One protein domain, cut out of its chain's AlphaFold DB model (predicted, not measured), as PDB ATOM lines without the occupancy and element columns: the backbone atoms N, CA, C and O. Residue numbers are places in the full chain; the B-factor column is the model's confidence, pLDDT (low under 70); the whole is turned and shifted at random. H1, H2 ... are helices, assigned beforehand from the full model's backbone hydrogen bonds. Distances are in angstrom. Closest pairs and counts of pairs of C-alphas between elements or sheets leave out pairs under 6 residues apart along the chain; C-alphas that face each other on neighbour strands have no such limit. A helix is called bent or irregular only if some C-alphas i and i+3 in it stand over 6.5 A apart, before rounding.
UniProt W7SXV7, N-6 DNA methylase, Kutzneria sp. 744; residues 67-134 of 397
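This is residues 67 to 134 of the 397 residues of the protein "N-6 DNA methylase" of Kutzneria sp. 744 (UniProt W7SXV7). Two pairs of helical segments make a small two-layer body: H2 and the second arm of H3, H3b, run side by side in opposite directions, and H1 and the first arm, H3a, make the other pair, turned steeply to the first. A sharp bend in H3 leads the backbone from one pair to the other, and H3a packs at the end of the first pair where H2 ends and H3b begins. The printed part has 68 residues with three named helices, H1, H2 and H3 in chain order, and no named strand; the class is all helix. It is compact, with a radius of gyration of the C-alphas of 10.7 A, and rounded, spanning 27 by 22 by 21 A.

Start with H1, residues 67 to 76, and go on to H2, residues 83 to 94. They touch at a steep tilt of 50 degrees, H2 with residues 83 to 87 alone; the closest C-alphas, of Leu 74 and Glu 86, are 6.7 A apart. Next comes H3, residues 103 to 133, assigned as one helix by its hydrogen bonds but bent: C-alphas 115 and 118 are 8.9 A apart. Its arms are H3a, residues 103 to 115, and H3b, residues 118 to 133, and their lines stand at a steep tilt of 65 degrees. Look at Thr 70 and Leu 108, whose C-alphas, 5.5 A apart, are the closest of H1 and H3a; these touch at a shallow tilt of 25 degrees, opposite ways. H2 and H3b touch at a shallow tilt of 4 degrees, opposite ways, with the C-alphas of Leu 94 and Ala 118 closest at 5.5 A. H1 touches H3b at a steep tilt of 54 degrees, H3b with residues 121 to 128 alone; the closest C-alphas, of Trp 71 and Ile 125, are 6.6 A apart. H2, with residues 90 to 94 alone, touches residues 109 to 113 of H3a at a steep tilt of 62 degrees; the closest C-alphas, of Leu 94 and Leu 109, are 7.3 A apart. In H1, H2, H3a and H3b every O i to N i+4 pair is within hydrogen-bond range.

Find C-alpha 67 at (68.921, -31.501, 76.941); from there H1 runs 14.3 A to C-alpha 76. H2 begins at C-alpha 83, at (84.482, -29.911, 73.632), and is 16.6 A long. H3a measures 18.5 A and H3b 22.4 A, ending at C-alpha 133, at (82.034, -34.387, 65.870).

The C-alphas farthest apart are those of Ser 103 and Ser 134, 29.3 A. The printed part has no cut, and both links, H1 to H2 and H2 to H3, are short. The mean pLDDT of the printed part is 90.9, and no printed residue is under 70.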
ATOM      1  N   ALA A  67      67.801 -30.911  77.674       86.44
ATOM      2  CA  ALA A  67      68.921 -31.501  76.941       86.44
ATOM      3  C   ALA A  67      69.579 -30.527  75.947       86.44
ATOM      4  O   ALA A  67      70.805 -30.429  75.884       86.44
ATOM      5  N   GLU A  68      68.782 -29.786  75.174       84.62
ATOM      6  CA  GLU A  68      69.308 -28.842  74.187       84.62
ATOM      7  C   GLU A  68      69.881 -27.579  74.852       84.62
ATOM      8  O   GLU A  68      70.934 -27.097  74.437       84.62
ATOM      9  N   ARG A  69      69.277 -27.090  75.944       86.19
ATOM     10  CA  ARG A  69      69.845 -25.996  76.755       86.19
ATOM     11  C   ARG A  69      71.176 -26.392  77.394       86.19
ATOM     12  O   ARG A  69      72.126 -25.613  77.334       86.19
ATOM     13  N   THR A  70      71.265 -27.597  77.958       92.06
ATOM     14  CA  THR A  70      72.506 -28.160  78.518       92.06
ATOM     15  C   THR A  70      73.590 -28.245  77.451       92.06
ATOM     16  O   THR A  70      74.713 -27.796  77.672       92.06
ATOM     17  N   TRP A  71      73.253 -28.760  76.265       91.50
ATOM     18  CA  TRP A  71      74.190 -28.854  75.147       91.50
ATOM     19  C   TRP A  71      74.701 -27.482  74.684       91.50
ATOM     20  O   TRP A  71      75.902 -27.295  74.483       91.50
ATOM     21  N   GLN A  72      73.807 -26.500  74.548       87.12
ATOM     22  CA  GLN A  72      74.183 -25.137  74.171       87.12
ATOM     23  C   GLN A  72      75.087 -24.482  75.219       87.12
ATOM     24  O   GLN A  72      76.073 -23.848  74.846       87.12
ATOM     25  N   ALA A  73      74.792 -24.678  76.509       88.31
ATOM     26  CA  ALA A  73      75.629 -24.189  77.601       88.31
ATOM     27  C   ALA A  73      77.038 -24.804  77.546       88.31
ATOM     28  O   ALA A  73      78.012 -24.052  77.507       88.31
ATOM     29  N   LEU A  74      77.145 -26.136  77.414       90.06
ATOM     30  CA  LEU A  74      78.426 -26.843  77.254       90.06
ATOM     31  C   LEU A  74      79.249 -26.280  76.090       90.06
ATOM     32  O   LEU A  74      80.427 -25.975  76.255       90.06
ATOM     33  N   ARG A  75      78.627 -26.087  74.920       86.56
ATOM     34  CA  ARG A  75      79.332 -25.593  73.728       86.56
ATOM     35  C   ARG A  75      79.711 -24.117  73.817       86.56
ATOM     36  O   ARG A  75      80.686 -23.700  73.209       86.56
ATOM     37  N   SER A  76      78.933 -23.305  74.531       82.44
ATOM     38  CA  SER A  76      79.193 -21.865  74.637       82.44
ATOM     39  C   SER A  76      80.453 -21.532  75.444       82.44
ATOM     40  O   SER A  76      81.043 -20.474  75.236       82.44
ATOM     41  N   GLY A  77      80.865 -22.435  76.339       72.31
ATOM     42  CA  GLY A  77      81.994 -22.229  77.243       72.31
ATOM     43  C   GLY A  77      83.364 -22.593  76.669       72.31
ATOM     44  O   GLY A  77      84.371 -22.255  77.290       72.31
ATOM     45  N   VAL A  78      83.434 -23.268  75.513       82.31
ATOM     46  CA  VAL A  78      84.694 -23.796  74.959       82.31
ATOM     47  C   VAL A  78      84.757 -23.755  73.437       82.31
ATOM     48  O   VAL A  78      83.745 -23.679  72.746       82.31
ATOM     49  N   ASP A  79      85.976 -23.837  72.907       81.62
ATOM     50  CA  ASP A  79      86.186 -24.129  71.493       81.62
ATOM     51  C   ASP A  79      85.864 -25.600  71.153       81.62
ATOM     52  O   ASP A  79      85.839 -26.481  72.015       81.62
ATOM     53  N   ASP A  80      85.639 -25.880  69.866       76.56
ATOM     54  CA  ASP A  80      85.309 -27.230  69.389       76.56
ATOM     55  C   ASP A  80      86.432 -28.256  69.657       76.56
ATOM     56  O   ASP A  80      86.162 -29.450  69.715       76.56
ATOM     57  N   LEU A  81      87.697 -27.837  69.807       78.50
ATOM     58  CA  LEU A  81      88.810 -28.765  70.063       78.50
ATOM     59  C   LEU A  81      88.788 -29.301  71.495       78.50
ATOM     60  O   LEU A  81      89.231 -30.420  71.734       78.50
ATOM     61  N   ARG A  82      88.257 -28.514  72.432       86.69
ATOM     62  CA  ARG A  82      88.161 -28.859  73.853       86.69
ATOM     63  C   ARG A  82      86.784 -29.364  74.261       86.69
ATOM     64  O   ARG A  82      86.595 -29.744  75.414       86.69
ATOM     65  N   LEU A  83      85.833 -29.441  73.330       90.19
ATOM     66  CA  LEU A  83      84.482 -29.911  73.632       90.19
ATOM     67  C   LEU A  83      84.462 -31.338  74.201       90.19
ATOM     68  O   LEU A  83      83.658 -31.625  75.082       90.19
ATOM     69  N   GLY A  84      85.375 -32.214  73.767       92.38
ATOM     70  CA  GLY A  84      85.522 -33.550  74.353       92.38
ATOM     71  C   GLY A  84      85.903 -33.522  75.839       92.38
ATOM     72  O   GLY A  84      85.377 -34.314  76.617       92.38
ATOM     73  N   GLU A  85      86.750 -32.572  76.257       93.25
ATOM     74  CA  GLU A  85      87.102 -32.372  77.671       93.25
ATOM     75  C   GLU A  85      85.882 -31.906  78.479       93.25
ATOM     76  O   GLU A  85      85.654 -32.390  79.584       93.25
ATOM     77  N   GLU A  86      85.058 -31.010  77.928       93.06
ATOM     78  CA  GLU A  86      83.829 -30.557  78.596       93.06
ATOM     79  C   GLU A  86      82.794 -31.657  78.762       93.06
ATOM     80  O   GLU A  86      82.180 -31.781  79.820       93.06
ATOM     81  N   VAL A  87      82.618 -32.477  77.727       95.69
ATOM     82  CA  VAL A  87      81.723 -33.634  77.781       95.69
ATOM     83  C   VAL A  87      82.225 -34.620  78.834       95.69
ATOM     84  O   VAL A  87      81.443 -35.054  79.674       95.69
ATOM     85  N   ALA A  88      83.533 -34.885  78.885       95.75
ATOM     86  CA  ALA A  88      84.140 -35.678  79.949       95.75
ATOM     87  C   ALA A  88      83.881 -35.089  81.351       95.75
ATOM     88  O   ALA A  88      83.525 -35.824  82.273       95.75
ATOM     89  N   ARG A  89      83.989 -33.763  81.530       95.25
ATOM     90  CA  ARG A  89      83.647 -33.102  82.805       95.25
ATOM     91  C   ARG A  89      82.173 -33.256  83.168       95.25
ATOM     92  O   ARG A  89      81.878 -33.513  84.333       95.25
ATOM     93  N   ALA A  90      81.266 -33.156  82.195       96.25
ATOM     94  CA  ALA A  90      79.838 -33.412  82.392       96.25
ATOM     95  C   ALA A  90      79.599 -34.834  82.915       96.25
ATOM     96  O   ALA A  90      78.856 -35.010  83.879       96.25
ATOM     97  N   GLY A  91      80.295 -35.821  82.348       96.69
ATOM     98  CA  GLY A  91      80.267 -37.205  82.818       96.69
ATOM     99  C   GLY A  91      80.748 -37.351  84.257       96.69
ATOM    100  O   GLY A  91      80.038 -37.930  85.072       96.69
ATOM    101  N   MET A  92      81.904 -36.768  84.590       96.38
ATOM    102  CA  MET A  92      82.461 -36.817  85.949       96.38
ATOM    103  C   MET A  92      81.542 -36.152  86.979       96.38
ATOM    104  O   MET A  92      81.417 -36.632  88.102       96.38
ATOM    105  N   PHE A  93      80.884 -35.051  86.616       96.75
ATOM    106  CA  PHE A  93      79.894 -34.404  87.474       96.75
ATOM    107  C   PHE A  93      78.674 -35.300  87.706       96.75
ATOM    108  O   PHE A  93      78.283 -35.523  88.849       96.75
ATOM    109  N   LEU A  94      78.109 -35.861  86.632       96.75
ATOM    110  CA  LEU A  94      76.942 -36.745  86.706       96.75
ATOM    111  C   LEU A  94      77.245 -38.063  87.438       96.75
ATOM    112  O   LEU A  94      76.349 -38.618  88.066       96.75
ATOM    113  N   SER A  95      78.494 -38.544  87.405       94.44
ATOM    114  CA  SER A  95      78.950 -39.709  88.177       94.44
ATOM    115  C   SER A  95      79.330 -39.381  89.628       94.44
ATOM    116  O   SER A  95      79.755 -40.268  90.365       94.44
ATOM    117  N   GLY A  96      79.224 -38.116  90.053       93.06
ATOM    118  CA  GLY A  96      79.589 -37.662  91.400       93.06
ATOM    119  C   GLY A  96      81.098 -37.584  91.667       93.06
ATOM    120  O   GLY A  96      81.512 -37.383  92.807       93.06
ATOM    121  N   SER A  97      81.932 -37.736  90.638       90.69
ATOM    122  CA  SER A  97      83.401 -37.727  90.724       90.69
ATOM    123  C   SER A  97      84.027 -36.364  90.389       90.69
ATOM    124  O   SER A  97      85.250 -36.230  90.406       90.69
ATOM    125  N   GLY A  98      83.218 -35.349  90.069       89.81
ATOM    126  CA  GLY A  98      83.681 -34.023  89.656       89.81
ATOM    127  C   GLY A  98      82.733 -32.885  90.037       89.81
ATOM    128  O   GLY A  98      81.649 -33.100  90.574       89.81
ATOM    129  N   SER A  99      83.152 -31.652  89.742       88.12
ATOM    130  CA  SER A  99      82.401 -30.415  90.001       88.12
ATOM    131  C   SER A  99      82.436 -29.475  88.792       88.12
ATOM    132  O   SER A  99      83.378 -29.518  88.000       88.12
ATOM    133  N   PHE A 100      81.442 -28.590  88.681       83.69
ATOM    134  CA  PHE A 100      81.433 -27.475  87.730       83.69
ATOM    135  C   PHE A 100      81.423 -26.139  88.463       83.69
ATOM    136  O   PHE A 100      80.590 -25.923  89.344       83.69
ATOM    137  N   ASP A 101      82.295 -25.226  88.038       85.00
ATOM    138  CA  ASP A 101      82.306 -23.844  88.535       85.00
ATOM    139  C   ASP A 101      81.129 -23.031  87.964       85.00
ATOM    140  O   ASP A 101      80.615 -22.109  88.600       85.00
ATOM    141  N   ASP A 102      80.662 -23.391  86.765       86.19
ATOM    142  CA  ASP A 102      79.495 -22.778  86.142       86.19
ATOM    143  C   ASP A 102      78.201 -23.261  86.819       86.19
ATOM    144  O   ASP A 102      77.657 -24.330  86.531       86.19
ATOM    145  N   SER A 103      77.681 -22.421  87.717       87.12
ATOM    146  CA  SER A 103      76.431 -22.662  88.450       87.12
ATOM    147  C   SER A 103      75.182 -22.796  87.567       87.12
ATOM    148  O   SER A 103      74.183 -23.381  87.998       87.12
ATOM    149  N   GLN A 104      75.176 -22.246  86.349       87.25
ATOM    150  CA  GLN A 104      74.065 -22.420  85.417       87.25
ATOM    151  C   GLN A 104      74.147 -23.790  84.752       87.25
ATOM    152  O   GLN A 104      73.147 -24.509  84.740       87.25
ATOM    153  N   LEU A 105      75.321 -24.166  84.248       90.19
ATOM    154  CA  LEU A 105      75.537 -25.478  83.649       90.19
ATOM    155  C   LEU A 105      75.309 -26.606  84.666       90.19
ATOM    156  O   LEU A 105      74.616 -27.569  84.354       90.19
ATOM    157  N   ALA A 106      75.793 -26.456  85.901       93.88
ATOM    158  CA  ALA A 106      75.554 -27.425  86.971       93.88
ATOM    159  C   ALA A 106      74.052 -27.634  87.245       93.88
ATOM    160  O   ALA A 106      73.594 -28.767  87.378       93.88
ATOM    161  N   ARG A 107      73.255 -26.551  87.269       94.12
ATOM    162  CA  ARG A 107      71.790 -26.649  87.412       94.12
ATOM    163  C   ARG A 107      71.138 -27.372  86.237       94.12
ATOM    164  O   ARG A 107      70.257 -28.191  86.462       94.12
ATOM    165  N   LEU A 108      71.572 -27.088  85.010       93.62
ATOM    166  CA  LEU A 108      71.058 -27.744  83.806       93.62
ATOM    167  C   LEU A 108      71.401 -29.242  83.768       93.62
ATOM    168  O   LEU A 108      70.556 -30.051  83.395       93.62
ATOM    169  N   LEU A 109      72.608 -29.622  84.199       96.00
ATOM    170  CA  LEU A 109      73.019 -31.023  84.329       96.00
ATOM    171  C   LEU A 109      72.193 -31.763  85.388       96.00
ATOM    172  O   LEU A 109      71.714 -32.860  85.115       96.00
ATOM    173  N   ASN A 110      71.975 -31.151  86.557       96.56
ATOM    174  CA  ASN A 110      71.125 -31.729  87.602       96.56
ATOM    175  C   ASN A 110      69.682 -31.907  87.123       96.56
ATOM    176  O   ASN A 110      69.124 -32.986  87.280       96.56
ATOM    177  N   GLN A 111      69.105 -30.891  86.475       95.25
ATOM    178  CA  GLN A 111      67.756 -30.987  85.924       95.25
ATOM    179  C   GLN A 111      67.657 -32.101  84.868       95.25
ATOM    180  O   GLN A 111      66.711 -32.882  84.872       95.25
ATOM    181  N   LEU A 112      68.658 -32.225  83.991       95.06
ATOM    182  CA  LEU A 112      68.686 -33.294  82.993       95.06
ATOM    183  C   LEU A 112      68.764 -34.685  83.647       95.06
ATOM    184  O   LEU A 112      68.124 -35.628  83.181       95.06
ATOM    185  N   ALA A 113      69.533 -34.814  84.733       97.06
ATOM    186  CA  ALA A 113      69.636 -36.042  85.513       97.06
ATOM    187  C   ALA A 113      68.345 -36.370  86.279       97.06
ATOM    188  O   ALA A 113      67.998 -37.543  86.392       97.06
ATOM    189  N   GLU A 114      67.612 -35.369  86.767       97.00
ATOM    190  CA  GLU A 114      66.280 -35.550  87.362       97.00
ATOM    191  C   GLU A 114      65.262 -36.059  86.326       97.00
ATOM    192  O   GLU A 114      64.435 -36.912  86.644       97.00
ATOM    193  N   GLU A 115      65.348 -35.581  85.080       93.50
ATOM    194  CA  GLU A 115      64.438 -35.955  83.986       93.50
ATOM    195  C   GLU A 115      64.717 -37.362  83.414       93.50
ATOM    196  O   GLU A 115      63.779 -38.089  83.079       93.50
ATOM    197  N   HIS A 116      65.988 -37.771  83.302       94.44
ATOM    198  CA  HIS A 116      66.388 -38.987  82.569       94.44
ATOM    199  C   HIS A 116      67.245 -39.984  83.366       94.44
ATOM    200  O   HIS A 116      67.664 -41.010  82.820       94.44
ATOM    201  N   GLY A 117      67.542 -39.699  84.635       96.88
ATOM    202  CA  GLY A 117      68.607 -40.367  85.383       96.88
ATOM    203  C   GLY A 117      69.998 -39.930  84.909       96.88
ATOM    204  O   GLY A 117      70.177 -39.492  83.773       96.88
ATOM    205  N   ALA A 118      71.018 -40.068  85.760       96.62
ATOM    206  CA  ALA A 118      72.379 -39.618  85.442       96.62
ATOM    207  C   ALA A 118      72.961 -40.306  84.189       96.62
ATOM    208  O   ALA A 118      73.516 -39.637  83.317       96.62
ATOM    209  N   ALA A 119      72.765 -41.623  84.055       96.12
ATOM    210  CA  ALA A 119      73.187 -42.377  82.874       96.12
ATOM    211  C   ALA A 119      72.470 -41.903  81.599       96.12
ATOM    212  O   ALA A 119      73.121 -41.598  80.601       96.12
ATOM    213  N   GLY A 120      71.138 -41.777  81.636       95.94
ATOM    214  CA  GLY A 120      70.347 -41.321  80.490       95.94
ATOM    215  C   GLY A 120      70.677 -39.886  80.078       95.94
ATOM    216  O   GLY A 120      70.851 -39.604  78.893       95.94
ATOM    217  N   ALA A 121      70.848 -38.992  81.054       96.88
ATOM    218  CA  ALA A 121      71.294 -37.621  80.836       96.88
ATOM    219  C   ALA A 121      72.656 -37.572  80.136       96.88
ATOM    220  O   ALA A 121      72.838 -36.815  79.180       96.88
ATOM    221  N   TYR A 122      73.604 -38.404  80.574       97.81
ATOM    222  CA  TYR A 122      74.930 -38.422  79.980       97.81
ATOM    223  C   TYR A 122      74.932 -38.983  78.555       97.81
ATOM    224  O   TYR A 122      75.572 -38.405  77.678       97.81
ATOM    225  N   GLU A 123      74.150 -40.028  78.272       96.44
ATOM    226  CA  GLU A 123      74.001 -40.560  76.909       96.44
ATOM    227  C   GLU A 123      73.420 -39.519  75.937       96.44
ATOM    228  O   GLU A 123      73.856 -39.441  74.787       96.44
ATOM    229  N   LEU A 124      72.503 -38.652  76.386       94.44
ATOM    230  CA  LEU A 124      71.997 -37.539  75.569       94.44
ATOM    231  C   LEU A 124      73.098 -36.525  75.219       94.44
ATOM    232  O   LEU A 124      73.144 -36.030  74.089       94.44
ATOM    233  N   ILE A 125      73.999 -36.232  76.164       96.38
ATOM    234  CA  ILE A 125      75.141 -35.332  75.953       96.38
ATOM    235  C   ILE A 125      76.163 -35.979  75.008       96.38
ATOM    236  O   ILE A 125      76.603 -35.341  74.050       96.38
ATOM    237  N   VAL A 126      76.508 -37.251  75.226       96.12
ATOM    238  CA  VAL A 126      77.442 -37.996  74.368       96.12
ATOM    239  C   VAL A 126      76.895 -38.109  72.945       96.12
ATOM    240  O   VAL A 126      77.632 -37.861  71.994       96.12
ATOM    241  N   ALA A 127      75.600 -38.383  72.768       92.62
ATOM    242  CA  ALA A 127      74.974 -38.415  71.447       92.62
ATOM    243  C   ALA A 127      75.116 -37.070  70.712       92.62
ATOM    244  O   ALA A 127      75.461 -37.041  69.531       92.62
ATOM    245  N   ARG A 128      74.926 -35.942  71.411       90.81
ATOM    246  CA  ARG A 128      75.148 -34.603  70.838       90.81
ATOM    247  C   ARG A 128      76.604 -34.356  70.468       90.81
ATOM    248  O   ARG A 128      76.873 -33.773  69.417       90.81
ATOM    249  N   TYR A 129      77.529 -34.808  71.309       93.12
ATOM    250  CA  TYR A 129      78.957 -34.714  71.046       93.12
ATOM    251  C   TYR A 129      79.354 -35.482  69.786       93.12
ATOM    252  O   TYR A 129      79.982 -34.901  68.900       93.12
ATOM    253  N   VAL A 130      78.908 -36.736  69.665       91.38
ATOM    254  CA  VAL A 130      79.142 -37.582  68.487       91.38
ATOM    255  C   VAL A 130      78.530 -36.960  67.233       91.38
ATOM    256  O   VAL A 130      79.222 -36.847  66.224       91.38
ATOM    257  N   ASP A 131      77.286 -36.474  67.291       87.06
ATOM    258  CA  ASP A 131      76.640 -35.801  66.155       87.06
ATOM    259  C   ASP A 131      77.463 -34.587  65.679       87.06
ATOM    260  O   ASP A 131      77.750 -34.439  64.483       87.06
ATOM    261  N   ALA A 132      77.894 -33.734  66.617       85.44
ATOM    262  CA  ALA A 132      78.677 -32.531  66.331       85.44
ATOM    263  C   ALA A 132      80.092 -32.835  65.807       85.44
ATOM    264  O   ALA A 132      80.638 -32.057  65.023       85.44
ATOM    265  N   HIS A 133      80.670 -33.970  66.206       84.62
ATOM    266  CA  HIS A 133      82.034 -34.387  65.870       84.62
ATOM    267  C   HIS A 133      82.098 -35.568  64.896       84.62
ATOM    268  O   HIS A 133      83.169 -36.134  64.702       84.62
ATOM    269  N   SER A 134      81.000 -35.889  64.213       78.62
ATOM    270  CA  SER A 134      80.859 -37.046  63.310       78.62
ATOM    271  C   SER A 134      81.903 -37.144  62.186       78.62
ATOM    272  O   SER A 134      82.097 -38.206  61.607       78.62
TER     273      SER A 134